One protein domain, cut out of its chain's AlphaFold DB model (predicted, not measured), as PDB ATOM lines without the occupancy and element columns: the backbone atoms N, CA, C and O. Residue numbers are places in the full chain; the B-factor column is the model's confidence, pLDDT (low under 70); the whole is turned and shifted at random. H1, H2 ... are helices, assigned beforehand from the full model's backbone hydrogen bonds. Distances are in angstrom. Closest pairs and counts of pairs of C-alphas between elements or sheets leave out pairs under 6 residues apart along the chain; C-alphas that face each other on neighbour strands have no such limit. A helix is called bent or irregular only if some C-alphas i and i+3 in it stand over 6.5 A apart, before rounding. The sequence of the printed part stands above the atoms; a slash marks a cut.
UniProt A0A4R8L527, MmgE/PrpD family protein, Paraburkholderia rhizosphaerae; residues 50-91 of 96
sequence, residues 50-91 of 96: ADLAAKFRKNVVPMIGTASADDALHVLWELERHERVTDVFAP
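Overview. This is residues 50 to 91 of the 96 residues of the protein "MmgE/PrpD family protein" of Paraburkholderia rhizosphaerae (UniProt A0A4R8L527). The model is a zigzag of three helical pieces: one long helix, H1, is sharply bent into two arms that make a V, and the short helix H2 folds back along the second arm, H1b, which lies in the middle. Residues 80 to 86, round the turn into H2, stick out at the end away from the first arm, H1a. The printed part has 42 residues with two named helices, H1 then H2, and no named strand; the class is all helix. It is compact, with a radius of gyration of the C-alphas of 10.3 A, and spans 28 by 20 by 12 A.

Arrangement. H1, residues 50 to 77, was assigned as one helix by its hydrogen bonds but is bent, with C-alphas 63 and 66 9.2 A apart; its arms are H1a, residues 50 to 63, and H1b, residues 66 to 77. H1a and H1b touch, closest at the C-alphas of Val 61 and Ala 69, 5.7 A apart. They run opposite ways at a steep tilt of 47 degrees. H1b and H2, residues 85 to 91, form a helical hairpin: they touch, closest at the C-alphas of Ala 72 and Pro 91, 4.9 A apart, and run opposite ways at a shallow tilt of 24 degrees. H1a and H2 are apart. Every O i to N i+4 pair is within hydrogen-bond range in H1b, against 8 of 10 in H1a and 2 of 3 in H2.

Along the chain. H1a starts at C-alpha 50 (6.612, 36.519, -44.148) and is 20.3 A long; it is irregular, with C-alphas 59 and 62 6.8 A apart. H1b is 16.4 A long and ends at C-alpha 77 (17.904, 38.954, -42.325). H2 is 11.6 A long, ends at C-alpha 91 (21.307, 47.509, -51.124) and is irregular, with C-alphas 88 and 91 7.0 A apart.

Size, cuts and confidence. The two C-alphas farthest apart, those of Pro 62 and Glu 83, are 28.6 A apart. The printed part has no cut, and the link from H1 to H2, 7 residues, is short. The mean pLDDT of the printed part is 94.6, and no printed residue is under 70.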
ATOM      1  N   ALA A  50       7.314  36.283 -42.888       93.94
ATOM      2  CA  ALA A  50       6.612  36.519 -44.148       93.94
ATOM      3  C   ALA A  50       5.766  37.806 -44.125       93.94
ATOM      4  O   ALA A  50       5.804  38.575 -45.083       93.94
ATOM      5  N   ASP A  51       5.067  38.079 -43.019       93.56
ATOM      6  CA  ASP A  51       4.286  39.310 -42.848       93.56
ATOM      7  C   ASP A  51       5.203  40.543 -42.850       93.56
ATOM      8  O   ASP A  51       4.906  41.557 -43.488       93.56
ATOM      9  N   LEU A  52       6.354  40.440 -42.174       94.06
ATOM     10  CA  LEU A  52       7.349  41.510 -42.127       94.06
ATOM     11  C   LEU A  52       7.970  41.747 -43.508       94.06
ATOM     12  O   LEU A  52       8.048  42.891 -43.950       94.06
ATOM     13  N   ALA A  53       8.325  40.677 -44.222       96.31
ATOM     14  CA  ALA A  53       8.831  40.733 -45.591       96.31
ATOM     15  C   ALA A  53       7.826  41.385 -46.555       96.31
ATOM     16  O   ALA A  53       8.191  42.251 -47.349       96.31
ATOM     17  N   ALA A  54       6.546  41.014 -46.465       96.38
ATOM     18  CA  ALA A  54       5.489  41.613 -47.275       96.38
ATOM     19  C   ALA A  54       5.336  43.115 -46.984       96.38
ATOM     20  O   ALA A  54       5.257  43.925 -47.911       96.38
ATOM     21  N   LYS A  55       5.356  43.506 -45.701       96.12
ATOM     22  CA  LYS A  55       5.307  44.916 -45.288       96.12
ATOM     23  C   LYS A  55       6.528  45.697 -45.774       96.12
ATOM     24  O   LYS A  55       6.374  46.824 -46.240       96.12
ATOM     25  N   PHE A  56       7.717  45.103 -45.685       96.62
ATOM     26  CA  PHE A  56       8.957  45.701 -46.167       96.62
ATOM     27  C   PHE A  56       8.886  45.972 -47.672       96.62
ATOM     28  O   PHE A  56       9.006  47.122 -48.090       96.62
ATOM     29  N   ARG A  57       8.571  44.948 -48.479       97.06
ATOM     30  CA  ARG A  57       8.444  45.085 -49.938       97.06
ATOM     31  C   ARG A  57       7.436  46.159 -50.329       97.06
ATOM     32  O   ARG A  57       7.751  47.011 -51.151       97.06
ATOM     33  N   LYS A  58       6.257  46.176 -49.693       98.00
ATOM     34  CA  LYS A  58       5.224  47.191 -49.954       98.00
ATOM     35  C   LYS A  58       5.749  48.624 -49.798       98.00
ATOM     36  O   LYS A  58       5.335  49.497 -50.552       98.00
ATOM     37  N   ASN A  59       6.629  48.863 -48.827       96.44
ATOM     38  CA  ASN A  59       7.168  50.194 -48.549       96.44
ATOM     39  C   ASN A  59       8.392  50.543 -49.407       96.44
ATOM     40  O   ASN A  59       8.598  51.713 -49.710       96.44
ATOM     41  N   VAL A  60       9.214  49.553 -49.763       95.44
ATOM     42  CA  VAL A  60      10.563  49.779 -50.310       95.44
ATOM     43  C   VAL A  60      10.629  49.586 -51.827       95.44
ATOM     44  O   VAL A  60      11.326  50.338 -52.505       95.44
ATOM     45  N   VAL A  61       9.853  48.652 -52.392       96.06
ATOM     46  CA  VAL A  61       9.821  48.390 -53.846       96.06
ATOM     47  C   VAL A  61       9.529  49.645 -54.681       96.06
ATOM     48  O   VAL A  61      10.212  49.823 -55.687       96.06
ATOM     49  N   PRO A  62       8.604  50.552 -54.297       95.19
ATOM     50  CA  PRO A  62       8.369  51.778 -55.065       95.19
ATOM     51  C   PRO A  62       9.590  52.702 -55.183       95.19
ATOM     52  O   PRO A  62       9.609  53.556 -56.061       95.19
ATOM     53  N   MET A  63      10.583  52.548 -54.302       93.94
ATOM     54  CA  MET A  63      11.757  53.418 -54.231       93.94
ATOM     55  C   MET A  63      12.988  52.825 -54.921       93.94
ATOM     56  O   MET A  63      13.733  53.562 -55.556       93.94
ATOM     57  N   ILE A  64      13.220  51.514 -54.781       93.00
ATOM     58  CA  ILE A  64      14.454  50.854 -55.259       93.00
ATOM     59  C   ILE A  64      14.203  49.668 -56.200       93.00
ATOM     60  O   ILE A  64      15.144  49.020 -56.647       93.00
ATOM     61  N   GLY A  65      12.942  49.374 -56.521       94.12
ATOM     62  CA  GLY A  65      12.562  48.223 -57.333       94.12
ATOM     63  C   GLY A  65      12.599  46.894 -56.571       94.12
ATOM     64  O   GLY A  65      13.091  46.791 -55.448       94.12
ATOM     65  N   THR A  66      12.029  45.856 -57.188       95.25
ATOM     66  CA  THR A  66      11.847  44.540 -56.553       95.25
ATOM     67  C   THR A  66      13.168  43.845 -56.248       95.25
ATOM     68  O   THR A  66      13.353  43.394 -55.124       95.25
ATOM     69  N   ALA A  67      14.094  43.803 -57.211       93.31
ATOM     70  CA  ALA A  67      15.364  43.096 -57.053       93.31
ATOM     71  C   ALA A  67      16.185  43.655 -55.880       93.31
ATOM     72  O   ALA A  67      16.526  42.918 -54.962       93.31
ATOM     73  N   SER A  68      16.402  44.974 -55.836       93.62
ATOM     74  CA  SER A  68      17.145  45.599 -54.736       93.62
ATOM     75  C   SER A  68      16.416  45.504 -53.395       93.62
ATOM     76  O   SER A  68      17.065  45.385 -52.361       93.62
ATOM     77  N   ALA A  69      15.078  45.509 -53.382       95.81
ATOM     78  CA  ALA A  69      14.319  45.269 -52.157       95.81
ATOM     79  C   ALA A  69      14.483  43.830 -51.639       95.81
ATOM     80  O   ALA A  69      14.586  43.631 -50.430       95.81
ATOM     81  N   ASP A  70      14.518  42.831 -52.519       95.75
ATOM     82  CA  ASP A  70      14.751  41.439 -52.126       95.75
ATOM     83  C   ASP A  70      16.189  41.221 -51.633       95.75
ATOM     84  O   ASP A  70      16.375  40.609 -50.578       95.75
ATOM     85  N   ASP A  71      17.181  41.809 -52.309       94.94
ATOM     86  CA  ASP A  71      18.583  41.791 -51.872       94.94
ATOM     87  C   ASP A  71      18.748  42.462 -50.499       94.94
ATOM     88  O   ASP A  71      19.359  41.900 -49.588       94.94
ATOM     89  N   ALA A  72      18.146  43.643 -50.308       95.69
ATOM     90  CA  ALA A  72      18.167  44.347 -49.029       95.69
ATOM     91  C   ALA A  72      17.525  43.518 -47.913       95.69
ATOM     92  O   ALA A  72      18.053  43.448 -46.805       95.69
ATOM     93  N   LEU A  73      16.389  42.878 -48.192       96.50
ATOM     94  CA  LEU A  73      15.704  42.050 -47.209       96.50
ATOM     95  C   LEU A  73      16.538  40.822 -46.816       96.50
ATOM     96  O   LEU A  73      16.506  40.428 -45.652       96.50
ATOM     97  N   HIS A  74      17.278  40.228 -47.756       95.50
ATOM     98  CA  HIS A  74      18.204  39.133 -47.465       95.50
ATOM     99  C   HIS A  74      19.337  39.587 -46.534       95.50
ATOM    100  O   HIS A  74      19.525  38.982 -45.482       95.50
ATOM    101  N   VAL A  75      19.997  40.704 -46.854       95.56
ATOM    102  CA  VAL A  75      21.061  41.305 -46.025       95.56
ATOM    103  C   VAL A  75      20.566  41.636 -44.614       95.56
ATOM    104  O   VAL A  75      21.206  41.297 -43.623       95.56
ATOM    105  N   LEU A  76      19.385  42.250 -44.491       95.12
ATOM    106  CA  LEU A  76      18.796  42.590 -43.189       95.12
ATOM    107  C   LEU A  76      18.427  41.355 -42.356       95.12
ATOM    108  O   LEU A  76      18.345  41.445 -41.131       95.12
ATOM    109  N   TRP A  77      18.189  40.213 -43.003       95.69
ATOM    110  CA  TRP A  77      17.904  38.954 -42.325       95.69
ATOM    111  C   TRP A  77      19.130  38.193 -41.842       95.69
ATOM    112  O   TRP A  77      18.968  37.315 -40.996       95.69
ATOM    113  N   GLU A  78      20.299  38.532 -42.366       95.69
ATOM    114  CA  GLU A  78      21.597  37.956 -42.027       95.69
ATOM    115  C   GLU A  78      22.505  39.016 -41.385       95.69
ATOM    116  O   GLU A  78      23.725  38.985 -41.533       95.69
ATOM    117  N   LEU A  79      21.911  39.983 -40.673       94.62
ATOM    118  CA  LEU A  79      22.602  41.167 -40.162       94.62
ATOM    119  C   LEU A  79      23.843  40.813 -39.329       94.62
ATOM    120  O   LEU A  79      24.873  41.472 -39.436       94.62
ATOM    121  N   GLU A  80      23.758  39.750 -38.533       94.94
ATOM    122  CA  GLU A  80      24.835  39.237 -37.687       94.94
ATOM    123  C   GLU A  80      26.033  38.665 -38.460       94.94
ATOM    124  O   GLU A  80      27.091  38.443 -37.875       94.94
ATOM    125  N   ARG A  81      25.877  38.412 -39.763       95.62
ATOM    126  CA  ARG A  81      26.911  37.852 -40.646       95.62
ATOM    127  C   ARG A  81      27.712  38.938 -41.365       95.62
ATOM    128  O   ARG A  81      28.698  38.620 -42.026       95.62
ATOM    129  N   HIS A  82      27.313  40.203 -41.242       94.00
ATOM    130  CA  HIS A  82      27.975  41.332 -41.888       94.00
ATOM    131  C   HIS A  82      28.921  42.054 -40.923       94.00
ATOM    132  O   HIS A  82      28.511  42.560 -39.882       94.00
ATOM    133  N   GLU A  83      30.198  42.152 -41.294       94.31
ATOM    134  CA  GLU A  83      31.228  42.792 -40.459       94.31
ATOM    135  C   GLU A  83      31.233  44.321 -40.575       94.31
ATOM    136  O   GLU A  83      31.676  45.022 -39.663       94.31
ATOM    137  N   ARG A  84      30.753  44.861 -41.701       95.44
ATOM    138  CA  ARG A  84      30.775  46.300 -41.973       95.44
ATOM    139  C   ARG A  84      29.365  46.830 -42.130       95.44
ATOM    140  O   ARG A  84      28.575  46.340 -42.929       95.44
ATOM    141  N   VAL A  85      29.099  47.939 -41.452       90.75
ATOM    142  CA  VAL A  85      27.823  48.664 -41.541       90.75
ATOM    143  C   VAL A  85      27.497  49.065 -42.986       90.75
ATOM    144  O   VAL A  85      26.337  49.071 -43.385       90.75
ATOM    145  N   THR A  86      28.511  49.349 -43.805       93.50
ATOM    146  CA  THR A  86      28.335  49.676 -45.227       93.50
ATOM    147  C   THR A  86      27.686  48.553 -46.029       93.50
ATOM    148  O   THR A  86      26.927  48.842 -46.950       93.50
ATOM    149  N   ASP A  87      27.940  47.291 -45.670       92.00
ATOM    150  CA  ASP A  87      27.390  46.130 -46.379       92.00
ATOM    151  C   ASP A  87      25.871  46.032 -46.173       92.00
ATOM    152  O   ASP A  87      25.143  45.628 -47.076       92.00
ATOM    153  N   VAL A  88      25.382  46.517 -45.026       92.38
ATOM    154  CA  VAL A  88      23.954  46.586 -44.683       92.38
ATOM    155  C   VAL A  88      23.220  47.652 -45.498       92.38
ATOM    156  O   VAL A  88      22.080  47.452 -45.914       92.38
ATOM    157  N   PHE A  89      23.860  48.801 -45.733       91.06
ATOM    158  CA  PHE A  89      23.226  49.934 -46.412       91.06
ATOM    159  C   PHE A  89      23.386  49.921 -47.930       91.06
ATOM    160  O   PHE A  89      22.554  50.514 -48.612       91.06
ATOM    161  N   ALA A  90      24.400  49.242 -48.472       91.12
ATOM    162  CA  ALA A  90      24.634  49.141 -49.911       91.12
ATOM    163  C   ALA A  90      23.377  48.793 -50.749       91.12
ATOM    164  O   ALA A  90      23.156  49.466 -51.761       91.12
ATOM    165  N   PRO A  91      22.515  47.829 -50.357       89.75
ATOM    166  CA  PRO A  91      21.307  47.509 -51.124       89.75
ATOM    167  C   PRO A  91      20.143  48.501 -50.915       89.75
ATOM    168  O   PRO A  91      19.147  48.426 -51.627       89.75
TER     169      PRO A  91